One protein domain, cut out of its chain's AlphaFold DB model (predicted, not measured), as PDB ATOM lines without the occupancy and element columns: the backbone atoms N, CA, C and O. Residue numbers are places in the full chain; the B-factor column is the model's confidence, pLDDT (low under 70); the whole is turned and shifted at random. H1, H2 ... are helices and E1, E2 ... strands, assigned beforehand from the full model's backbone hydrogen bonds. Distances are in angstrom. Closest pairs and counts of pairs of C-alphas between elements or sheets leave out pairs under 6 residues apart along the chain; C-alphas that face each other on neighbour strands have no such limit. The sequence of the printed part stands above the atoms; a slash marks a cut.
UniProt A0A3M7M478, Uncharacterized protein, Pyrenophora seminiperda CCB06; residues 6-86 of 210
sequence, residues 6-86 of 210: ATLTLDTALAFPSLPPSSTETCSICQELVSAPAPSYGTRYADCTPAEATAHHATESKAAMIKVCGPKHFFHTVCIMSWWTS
ATOM      1  N   ALA A   6     172.337 154.457 124.999       93.12
ATOM      2  CA  ALA A   6     171.525 154.443 126.218       93.12
ATOM      3  C   ALA A   6     172.280 153.947 127.463       93.12
ATOM      4  O   ALA A   6     171.854 154.198 128.585       93.12
ATOM      5  N   THR A   7     173.401 153.247 127.273       93.56
ATOM      6  CA  THR A   7     174.268 152.775 128.365       93.56
ATOM      7  C   THR A   7     175.449 153.707 128.634       93.56
ATOM      8  O   THR A   7     176.299 153.386 129.461       93.56
ATOM      9  N   LEU A   8     175.559 154.809 127.892       94.75
ATOM     10  CA  LEU A   8     176.624 155.793 128.023       94.75
ATOM     11  C   LEU A   8     176.089 157.056 128.703       94.75
ATOM     12  O   LEU A   8     174.910 157.392 128.621       94.75
ATOM     13  N   THR A   9     177.002 157.758 129.353       94.12
ATOM     14  CA  THR A   9     176.834 159.073 129.980       94.12
ATOM     15  C   THR A   9     177.848 160.037 129.374       94.12
ATOM     16  O   THR A   9     178.766 159.589 128.685       94.12
ATOM     17  N   LEU A  10     177.741 161.332 129.679       91.56
ATOM     18  CA  LEU A  10     178.724 162.341 129.267       91.56
ATOM     19  C   LEU A  10     180.173 161.882 129.542       91.56
ATOM     20  O   LEU A  10     180.994 161.830 128.630       91.56
ATOM     21  N   ASP A  11     180.446 161.421 130.765       91.81
ATOM     22  CA  ASP A  11     181.786 160.992 131.198       91.81
ATOM     23  C   ASP A  11     182.279 159.703 130.527       91.81
ATOM     24  O   ASP A  11     183.476 159.416 130.492       91.81
ATOM     25  N   THR A  12     181.359 158.879 130.021       95.06
ATOM     26  CA  THR A  12     181.681 157.556 129.475       95.06
ATOM     27  C   THR A  12     181.510 157.472 127.964       95.06
ATOM     28  O   THR A  12     181.855 156.437 127.391       95.06
ATOM     29  N   ALA A  13     181.033 158.528 127.302       95.31
ATOM     30  CA  ALA A  13     180.755 158.554 125.867       95.31
ATOM     31  C   ALA A  13     182.017 158.531 124.993       95.31
ATOM     32  O   ALA A  13     181.982 158.052 123.854       95.31
ATOM     33  N   LEU A  14     183.138 159.020 125.526       95.38
ATOM     34  CA  LEU A  14     184.406 159.098 124.812       95.38
ATOM     35  C   LEU A  14     185.242 157.830 124.987       95.38
ATOM     36  O   LEU A  14     185.254 157.179 126.037       95.38
ATOM     37  N   ALA A  15     185.968 157.485 123.933       93.94
ATOM     38  CA  ALA A  15     187.066 156.538 123.956       93.94
ATOM     39  C   ALA A  15     188.344 157.240 123.495       93.94
ATOM     40  O   ALA A  15     188.324 158.084 122.601       93.94
ATOM     41  N   PHE A  16     189.460 156.855 124.104       91.81
ATOM     42  CA  PHE A  16     190.779 157.363 123.758       91.81
ATOM     43  C   PHE A  16     191.469 156.314 122.885       91.81
ATOM     44  O   PHE A  16     191.639 155.176 123.340       91.81
ATOM     45  N   PRO A  17     191.804 156.640 121.627       85.88
ATOM     46  CA  PRO A  17     192.408 155.674 120.729       85.88
ATOM     47  C   PRO A  17     193.795 155.274 121.254       85.88
ATOM     48  O   PRO A  17     194.562 156.103 121.740       85.88
ATOM     49  N   SER A  18     194.111 153.977 121.186       82.69
ATOM     50  CA  SER A  18     195.417 153.449 121.607       82.69
ATOM     51  C   SER A  18     196.535 153.785 120.619       82.69
ATOM     52  O   SER A  18     197.704 153.819 120.997       82.69
ATOM     53  N   LEU A  19     196.170 154.025 119.359       79.12
ATOM     54  CA  LEU A  19     197.048 154.526 118.313       79.12
ATOM     55  C   LEU A  19     196.744 156.009 118.085       79.12
ATOM     56  O   LEU A  19     195.572 156.391 118.124       79.12
ATOM     57  N   PRO A  20     197.763 156.846 117.835       74.69
ATOM     58  CA  PRO A  20     197.522 158.235 117.482       74.69
ATOM     59  C   PRO A  20     196.682 158.309 116.193       74.69
ATOM     60  O   PRO A  20     196.878 157.478 115.298       74.69
ATOM     61  N   PRO A  21     195.748 159.273 116.085       79.00
ATOM     62  CA  PRO A  21     195.043 159.527 114.832       79.00
ATOM     63  C   PRO A  21     196.043 159.865 113.716       79.00
ATOM     64  O   PRO A  21     197.188 160.241 113.987       79.00
ATOM     65  N   SER A  22     195.619 159.713 112.456       81.75
ATOM     66  CA  SER A  22     196.458 160.084 111.309       81.75
ATOM     67  C   SER A  22     196.954 161.525 111.459       81.75
ATOM     68  O   SER A  22     196.234 162.395 111.946       81.75
ATOM     69  N   SER A  23     198.176 161.798 110.994       81.81
ATOM     70  CA  SER A  23     198.778 163.136 111.042       81.81
ATOM     71  C   SER A  23     198.029 164.185 110.213       81.81
ATOM     72  O   SER A  23     198.399 165.351 110.249       81.81
ATOM     73  N   THR A  24     197.023 163.769 109.443       87.81
ATOM     74  CA  THR A  24     196.188 164.619 108.586       87.81
ATOM     75  C   THR A  24     194.782 164.853 109.137       87.81
ATOM     76  O   THR A  24     194.021 165.586 108.520       87.81
ATOM     77  N   GLU A  25     194.401 164.200 110.238       91.75
ATOM     78  CA  GLU A  25     193.061 164.347 110.820       91.75
ATOM     79  C   GLU A  25     192.935 165.702 111.516       91.75
ATOM     80  O   GLU A  25     193.767 166.060 112.357       91.75
ATOM     81  N   THR A  26     191.874 166.437 111.190       94.81
ATOM     82  CA  THR A  26     191.531 167.719 111.806       94.81
ATOM     83  C   THR A  26     190.325 167.562 112.724       94.81
ATOM     84  O   THR A  26     189.387 166.813 112.449       94.81
ATOM     85  N   CYS A  27     190.338 168.264 113.854       95.06
ATOM     86  CA  CYS A  27     189.187 168.340 114.733       95.06
ATOM     87  C   CYS A  27     188.149 169.257 114.087       95.06
ATOM     88  O   CYS A  27     188.384 170.451 113.950       95.06
ATOM     89  N   SER A  28     186.965 168.745 113.757       95.06
ATOM     90  CA  SER A  28     185.939 169.543 113.065       95.06
ATOM     91  C   SER A  28     185.323 170.675 113.900       95.06
ATOM     92  O   SER A  28     184.471 171.402 113.400       95.06
ATOM     93  N   ILE A  29     185.686 170.785 115.182       94.94
ATOM     94  CA  ILE A  29     185.187 171.820 116.096       94.94
ATOM     95  C   ILE A  29     186.129 173.027 116.076       94.94
ATOM     96  O   ILE A  29     185.676 174.145 115.870       94.94
ATOM     97  N   CYS A  30     187.434 172.811 116.270       94.38
ATOM     98  CA  CYS A  30     188.430 173.888 116.281       94.38
ATOM     99  C   CYS A  30     189.204 174.048 114.965       94.38
ATOM    100  O   CYS A  30     189.977 174.986 114.845       94.38
ATOM    101  N   GLN A  31     189.018 173.140 114.002       94.69
ATOM    102  CA  GLN A  31     189.706 173.070 112.703       94.69
ATOM    103  C   GLN A  31     191.224 172.815 112.760       94.69
ATOM    104  O   GLN A  31     191.873 172.731 111.719       94.69
ATOM    105  N   GLU A  32     191.790 172.593 113.948       93.75
ATOM    106  CA  GLU A  32     193.201 172.243 114.130       93.75
ATOM    107  C   GLU A  32     193.459 170.742 113.952       93.75
ATOM    108  O   GLU A  32     192.564 169.909 114.125       93.75
ATOM    109  N   LEU A  33     194.711 170.369 113.672       93.25
ATOM    110  CA  LEU A  33     195.124 168.961 113.653       93.25
ATOM    111  C   LEU A  33     194.847 168.300 115.012       93.25
ATOM    112  O   LEU A  33     195.232 168.820 116.057       93.25
ATOM    113  N   VAL A  34     194.254 167.103 115.011       92.50
ATOM    114  CA  VAL A  34     193.955 166.362 116.256       92.50
ATOM    115  C   VAL A  34     195.239 165.949 116.993       92.50
ATOM    116  O   VAL A  34     195.243 165.734 118.204       92.50
ATOM    117  N   SER A  35     196.349 165.832 116.263       88.94
ATOM    118  CA  SER A  35     197.681 165.579 116.821       88.94
ATOM    119  C   SER A  35     198.326 166.817 117.457       88.94
ATOM    120  O   SER A  35     199.253 166.667 118.255       88.94
ATOM    121  N   ALA A  36     197.859 168.019 117.115       88.56
ATOM    122  CA  ALA A  36     198.305 169.270 117.708       88.56
ATOM    123  C   ALA A  36     197.484 169.594 118.972       88.56
ATOM    124  O   ALA A  36     196.385 169.063 119.146       88.56
ATOM    125  N   PRO A  37     197.993 170.447 119.880       86.25
ATOM    126  CA  PRO A  37     197.218 170.929 121.017       86.25
ATOM    127  C   PRO A  37     195.934 171.637 120.566       86.25
ATOM    128  O   PRO A  37     195.939 172.330 119.550       86.25
ATOM    129  N   ALA A  38     194.855 171.493 121.336       89.31
ATOM    130  CA  ALA A  38     193.636 172.254 121.084       89.31
ATOM    131  C   ALA A  38     193.867 173.750 121.370       89.31
ATOM    132  O   ALA A  38     194.766 174.088 122.147       89.31
ATOM    133  N   PRO A  39     193.048 174.657 120.812       85.44
ATOM    134  CA  PRO A  39     193.029 176.039 121.264       85.44
ATOM    135  C   PRO A  39     192.659 176.124 122.747       85.44
ATOM    136  O   PRO A  39     191.841 175.352 123.253       85.44
ATOM    137  N   SER A  40     193.228 177.107 123.440       75.81
ATOM    138  CA  SER A  40     192.843 177.391 124.818       75.81
ATOM    139  C   SER A  40     191.473 178.070 124.835       75.81
ATOM    140  O   SER A  40     191.343 179.245 124.495       75.81
ATOM    141  N   TYR A  41     190.439 177.334 125.242       68.25
ATOM    142  CA  TYR A  41     189.141 177.909 125.590       68.25
ATOM    143  C   TYR A  41     189.285 178.554 126.976       68.25
ATOM    144  O   TYR A  41     189.388 177.856 127.985       68.25
ATOM    145  N   GLY A  42     189.417 179.880 127.009       62.38
ATOM    146  CA  GLY A  42     189.848 180.639 128.185       62.38
ATOM    147  C   GLY A  42     189.048 180.418 129.483       62.38
ATOM    148  O   GLY A  42     187.934 179.906 129.508       62.38
ATOM    149  N   THR A  43     189.649 180.885 130.583       55.94
ATOM    150  CA  THR A  43     189.156 180.989 131.981       55.94
ATOM    151  C   THR A  43     188.971 179.720 132.811       55.94
ATOM    152  O   THR A  43     188.982 179.831 134.036       55.94
ATOM    153  N   ARG A  44     188.913 178.514 132.224       63.28
ATOM    154  CA  ARG A  44     188.688 177.276 133.012       63.28
ATOM    155  C   ARG A  44     189.739 176.995 134.098       63.28
ATOM    156  O   ARG A  44     189.451 176.263 135.038       63.28
ATOM    157  N   TYR A  45     190.924 177.595 133.980       67.12
ATOM    158  CA  TYR A  45     192.049 177.437 134.908       67.12
ATOM    159  C   TYR A  45     192.595 178.771 135.414       67.12
ATOM    160  O   TYR A  45     193.783 178.868 135.713       67.12
ATOM    161  N   ALA A  46     191.758 179.813 135.469       67.06
ATOM    162  CA  ALA A  46     192.186 181.132 135.940       67.06
ATOM    163  C   ALA A  46     192.809 181.086 137.353       67.06
ATOM    164  O   ALA A  46     193.706 181.870 137.645       67.06
ATOM    165  N   ASP A  47     192.388 180.123 138.180       78.75
ATOM    166  CA  ASP A  47     192.885 179.911 139.543       78.75
ATOM    167  C   ASP A  47     194.052 178.905 139.643       78.75
ATOM    168  O   ASP A  47     194.567 178.655 140.733       78.75
ATOM    169  N   CYS A  48     194.484 178.300 138.531       79.06
ATOM    170  CA  CYS A  48     195.583 177.335 138.522       79.06
ATOM    171  C   CYS A  48     196.943 178.024 138.379       79.06
ATOM    172  O   CYS A  48     197.088 179.059 137.723       79.06
ATOM    173  N   THR A  49     197.992 177.391 138.903       86.31
ATOM    174  CA  THR A  49     199.358 177.790 138.546       86.31
ATOM    175  C   THR A  49     199.618 177.535 137.052       86.31
ATOM    176  O   THR A  49     199.014 176.636 136.460       86.31
ATOM    177  N   PRO A  50     200.568 178.245 136.414       79.25
ATOM    178  CA  PRO A  50     200.899 178.012 135.006       79.25
ATOM    179  C   PRO A  50     201.272 176.554 134.686       79.25
ATOM    180  O   PRO A  50     200.938 176.040 133.619       79.25
ATOM    181  N   ALA A  51     201.940 175.866 135.618       79.94
ATOM    182  CA  ALA A  51     202.311 174.461 135.462       79.94
ATOM    183  C   ALA A  51     201.087 173.531 135.487       79.94
ATOM    184  O   ALA A  51     200.988 172.624 134.661       79.94
ATOM    185  N   GLU A  52     200.139 173.778 136.392       79.19
ATOM    186  CA  GLU A  52     198.879 173.031 136.470       79.19
ATOM    187  C   GLU A  52     198.015 173.288 135.238       79.19
ATOM    188  O   GLU A  52     197.568 172.334 134.607       79.19
ATOM    189  N   ALA A  53     197.858 174.550 134.826       74.94
ATOM    190  CA  ALA A  53     197.124 174.906 133.615       74.94
ATOM    191  C   ALA A  53     197.706 174.202 132.376       74.94
ATOM    192  O   ALA A  53     196.964 173.650 131.566       74.94
ATOM    193  N   THR A  54     199.038 174.133 132.269       74.31
ATOM    194  CA  THR A  54     199.720 173.412 131.181       74.31
ATOM    195  C   THR A  54     199.454 171.903 131.237       74.31
ATOM    196  O   THR A  54     199.184 171.282 130.209       74.31
ATOM    197  N   ALA A  55     199.502 171.297 132.428       74.69
ATOM    198  CA  ALA A  55     199.243 169.868 132.607       74.69
ATOM    199  C   ALA A  55     197.780 169.492 132.308       74.69
ATOM    200  O   ALA A  55     197.518 168.476 131.652       74.69
ATOM    201  N   HIS A  56     196.831 170.327 132.736       76.00
ATOM    202  CA  HIS A  56     195.416 170.177 132.413       76.00
ATOM    203  C   HIS A  56     195.180 170.308 130.908       76.00
ATOM    204  O   HIS A  56     194.637 169.389 130.293       76.00
ATOM    205  N   HIS A  57     195.709 171.364 130.287       75.88
ATOM    206  CA  HIS A  57     195.587 171.585 128.849       75.88
ATOM    207  C   HIS A  57     196.158 170.424 128.023       75.88
ATOM    208  O   HIS A  57     195.537 169.980 127.060       75.88
ATOM    209  N   ALA A  58     197.313 169.875 128.415       74.94
ATOM    210  CA  ALA A  58     197.910 168.719 127.746       74.94
ATOM    211  C   ALA A  58     197.046 167.452 127.862       74.94
ATOM    212  O   ALA A  58     197.025 166.619 126.956       74.94
ATOM    213  N   THR A  59     196.326 167.294 128.974       75.44
ATOM    214  CA  THR A  59     195.445 166.141 129.192       75.44
ATOM    215  C   THR A  59     194.144 166.277 128.410       75.44
ATOM    216  O   THR A  59     193.689 165.300 127.815       75.44
ATOM    217  N   GLU A  60     193.576 167.479 128.357       78.19
ATOM    218  CA  GLU A  60     192.319 167.752 127.658       78.19
ATOM    219  C   GLU A  60     192.499 167.980 126.149       78.19
ATOM    220  O   GLU A  60     191.565 167.803 125.371       78.19
ATOM    221  N   SER A  61     193.719 168.263 125.692       83.88
ATOM    222  CA  SER A  61     194.061 168.286 124.264       83.88
ATOM    223  C   SER A  61     194.255 166.891 123.661       83.88
ATOM    224  O   SER A  61     194.613 166.771 122.494       83.88
ATOM    225  N   LYS A  62     194.046 165.807 124.419       88.88
ATOM    226  CA  LYS A  62     194.165 164.450 123.872       88.88
ATOM    227  C   LYS A  62     193.096 164.184 122.820       88.88
ATOM    228  O   LYS A  62     191.940 164.578 122.987       88.88
ATOM    229  N   ALA A  63     193.478 163.439 121.788       92.69
ATOM    230  CA  ALA A  63     192.555 162.891 120.809       92.69
ATOM    231  C   ALA A  63     191.516 161.984 121.487       92.69
ATOM    232  O   ALA A  63     191.865 161.102 122.276       92.69
ATOM    233  N   ALA A  64     190.252 162.169 121.137       94.19
ATOM    234  CA  ALA A  64     189.130 161.365 121.579       94.19
ATOM    235  C   ALA A  64     188.218 161.036 120.394       94.19
ATOM    236  O   ALA A  64     188.134 161.774 119.413       94.19
ATOM    237  N   MET A  65     187.521 159.912 120.513       95.25
ATOM    238  CA  MET A  65     186.489 159.463 119.583       95.25
ATOM    239  C   MET A  65     185.208 159.158 120.354       95.25
ATOM    240  O   MET A  65     185.243 158.694 121.496       95.25
ATOM    241  N   ILE A  66     184.062 159.375 119.719       95.50
ATOM    242  CA  ILE A  66     182.766 159.016 120.293       95.50
ATOM    243  C   ILE A  66     182.581 157.505 120.140       95.50
ATOM    244  O   ILE A  66     182.623 156.978 119.027       95.50
ATOM    245  N   LYS A  67     182.351 156.792 121.251       95.31
ATOM    246  CA  LYS A  67     182.236 155.321 121.271       95.31
ATOM    247  C   LYS A  67     181.223 154.780 120.265       95.31
ATOM    248  O   LYS A  67     181.483 153.758 119.635       95.31
ATOM    249  N   VAL A  68     180.091 155.467 120.121       94.75
ATOM    250  CA  VAL A  68     178.997 155.076 119.222       94.75
ATOM    251  C   VAL A  68     179.396 155.230 117.751       94.75
ATOM    252  O   VAL A  68     179.126 154.337 116.951       94.75
ATOM    253  N   CYS A  69     180.096 156.311 117.396       93.25
ATOM    254  CA  CYS A  69     180.569 156.549 116.029       93.25
ATOM    255  C   CYS A  69     181.722 155.608 115.633       93.25
ATOM    256  O   CYS A  69     181.917 155.323 114.450       93.25
ATOM    257  N   GLY A  70     182.481 155.107 116.614       89.56
ATOM    258  CA  GLY A  70     183.696 154.332 116.374       89.56
ATOM    259  C   GLY A  70     184.855 155.215 115.884       89.56
ATOM    260  O   GLY A  70     184.827 156.429 116.079       89.56
ATOM    261  N   PRO A  71     185.889 154.636 115.244       91.06
ATOM    262  CA  PRO A  71     187.084 155.360 114.799       91.06
ATOM    263  C   PRO A  71     186.840 156.118 113.480       91.06
ATOM    264  O   PRO A  71     187.595 155.970 112.526       91.06
ATOM    265  N   LYS A  72     185.730 156.859 113.401       91.19
ATOM    266  CA  LYS A  72     185.346 157.665 112.231       91.19
ATOM    267  C   LYS A  72     185.574 159.152 112.449       91.19
ATOM    268  O   LYS A  72     185.885 159.860 111.505       91.19
ATOM    269  N   HIS A  73     185.369 159.613 113.682       93.44
ATOM    270  CA  HIS A  73     185.373 161.026 114.033       93.44
ATOM    271  C   HIS A  73     186.317 161.247 115.207       93.44
ATOM    272  O   HIS A  73     186.139 160.643 116.272       93.44
ATOM    273  N   PHE A  74     187.312 162.105 114.996       94.88
ATOM    274  CA  PHE A  74     188.340 162.426 115.972       94.88
ATOM    275  C   PHE A  74     188.233 163.892 116.388       94.88
ATOM    276  O   PHE A  74     188.064 164.788 115.564       94.88
ATOM    277  N   PHE A  75     188.346 164.133 117.688       95.50
ATOM    278  CA  PHE A  75     188.261 165.463 118.279       95.50
ATOM    279  C   PHE A  75     189.317 165.611 119.367       95.50
ATOM    280  O   PHE A  75     189.732 164.614 119.959       95.50
ATOM    281  N   HIS A  76     189.708 166.836 119.706       94.69
ATOM    282  CA  HIS A  76     190.325 167.053 121.013       94.69
ATOM    283  C   HIS A  76     189.271 166.863 122.105       94.69
ATOM    284  O   HIS A  76     188.114 167.259 121.937       94.69
ATOM    285  N   THR A  77     189.674 166.277 123.229       93.44
ATOM    286  CA  THR A  77     188.770 165.980 124.352       93.44
ATOM    287  C   THR A  77     188.088 167.251 124.854       93.44
ATOM    288  O   THR A  77     186.875 167.261 125.035       93.44
ATOM    289  N   VAL A  78     188.840 168.346 124.992       92.19
ATOM    290  CA  VAL A  78     188.299 169.652 125.387       92.19
ATOM    291  C   VAL A  78     187.252 170.152 124.395       92.19
ATOM    292  O   VAL A  78     186.182 170.572 124.815       92.19
ATOM    293  N   CYS A  79     187.504 170.038 123.089       93.69
ATOM    294  CA  CYS A  79     186.607 170.545 122.054       93.69
ATOM    295  C   CYS A  79     185.256 169.826 122.087       93.69
ATOM    296  O   CYS A  79     184.214 170.476 122.112       93.69
ATOM    297  N   ILE A  80     185.261 168.486 122.121       95.12
ATOM    298  CA  ILE A  80     184.011 167.712 122.124       95.12
ATOM    299  C   ILE A  80     183.242 167.862 123.442       95.12
ATOM    300  O   ILE A  80     182.017 167.941 123.429       95.12
ATOM    301  N   MET A  81     183.944 167.981 124.573       93.06
ATOM    302  CA  MET A  81     183.301 168.240 125.864       93.06
ATOM    303  C   MET A  81     182.688 169.642 125.915       93.06
ATOM    304  O   MET A  81     181.560 169.796 126.382       93.06
ATOM    305  N   SER A  82     183.389 170.658 125.406       91.50
ATOM    306  CA  SER A  82     182.854 172.018 125.280       91.50
ATOM    307  C   SER A  82     181.646 172.058 124.348       91.50
ATOM    308  O   SER A  82     180.656 172.690 124.683       91.50
ATOM    309  N   TRP A  83     181.674 171.327 123.230       92.88
ATOM    310  CA  TRP A  83     180.522 171.200 122.333       92.88
ATOM    311  C   TRP A  83     179.298 170.599 123.030       92.88
ATOM    312  O   TRP A  83     178.199 171.125 122.915       92.88
ATOM    313  N   TRP A  84     179.469 169.517 123.789       94.31
ATOM    314  CA  TRP A  84     178.350 168.911 124.514       94.31
ATOM    315  C   TRP A  84     177.799 169.788 125.639       94.31
ATOM    316  O   TRP A  84     176.640 169.642 126.012       94.31
ATOM    317  N   THR A  85     178.609 170.702 126.168       91.44
ATOM    318  CA  THR A  85     178.250 171.562 127.305       91.44
ATOM    319  C   THR A  85     177.984 173.019 126.922       91.44
ATOM    320  O   THR A  85     177.765 173.834 127.811       91.44
ATOM    321  N   SER A  86     177.990 173.359 125.629       89.06
ATOM    322  CA  SER A  86     177.750 174.731 125.161       89.06
ATOM    323  C   SER A  86     176.270 175.111 125.122       89.06
ATOM    324  O   SER A  86     175.944 176.294 125.160       89.06
TER     325      SER A  86
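What this domain is: This is residues 6 to 86 of the 210 residues of an uncharacterized protein of Pyrenophora seminiperda CCB06 (UniProt A0A3M7M478). With little regular structure, this is a small two-strand hairpin, E1 and E2, with helix H1 leading into it, helix H2 leaving it, and a long looping stretch, residues 6 to 49, before them. The 81 printed residues run H1, E1, E2, H2, a mixed class with only 27 residues in named elements. The sheet, E1 - E2, is antiparallel. The whole is compact, radius of gyration of the C-alphas 12.9 A, spanning 36 by 31 by 22 A.

How they stand to each other: E1, residues 63 to 66, and E2, residues 74 to 76, form an antiparallel hairpin; N 64 and O 75 are 2.8 A apart, within hydrogen-bond range. Residues 14 to 15 pair antiparallel with 65 to 66 of E1. H1, residues 50 to 60, and H2, residues 77 to 85, are close but not clearly touching, C-alphas 60 and 78 being closest at 5.0 A, and about perpendicular at 78 degrees. In both, every O i to N i+4 pair is within hydrogen-bond range.

Where its parts are: H1 spans 15.3 A from C-alpha 50 at (200.899, 178.012, 135.006); E1 10.5 A; E2 7.1 A; H2 12.3 A, to C-alpha 85 at (178.250, 171.562, 127.305).

The domain as a whole: The printed part has no cut. The farthest C-alphas, Ala 6 and Pro 50, are 38.7 A apart. Residues 41 to 46 have pLDDT under 70.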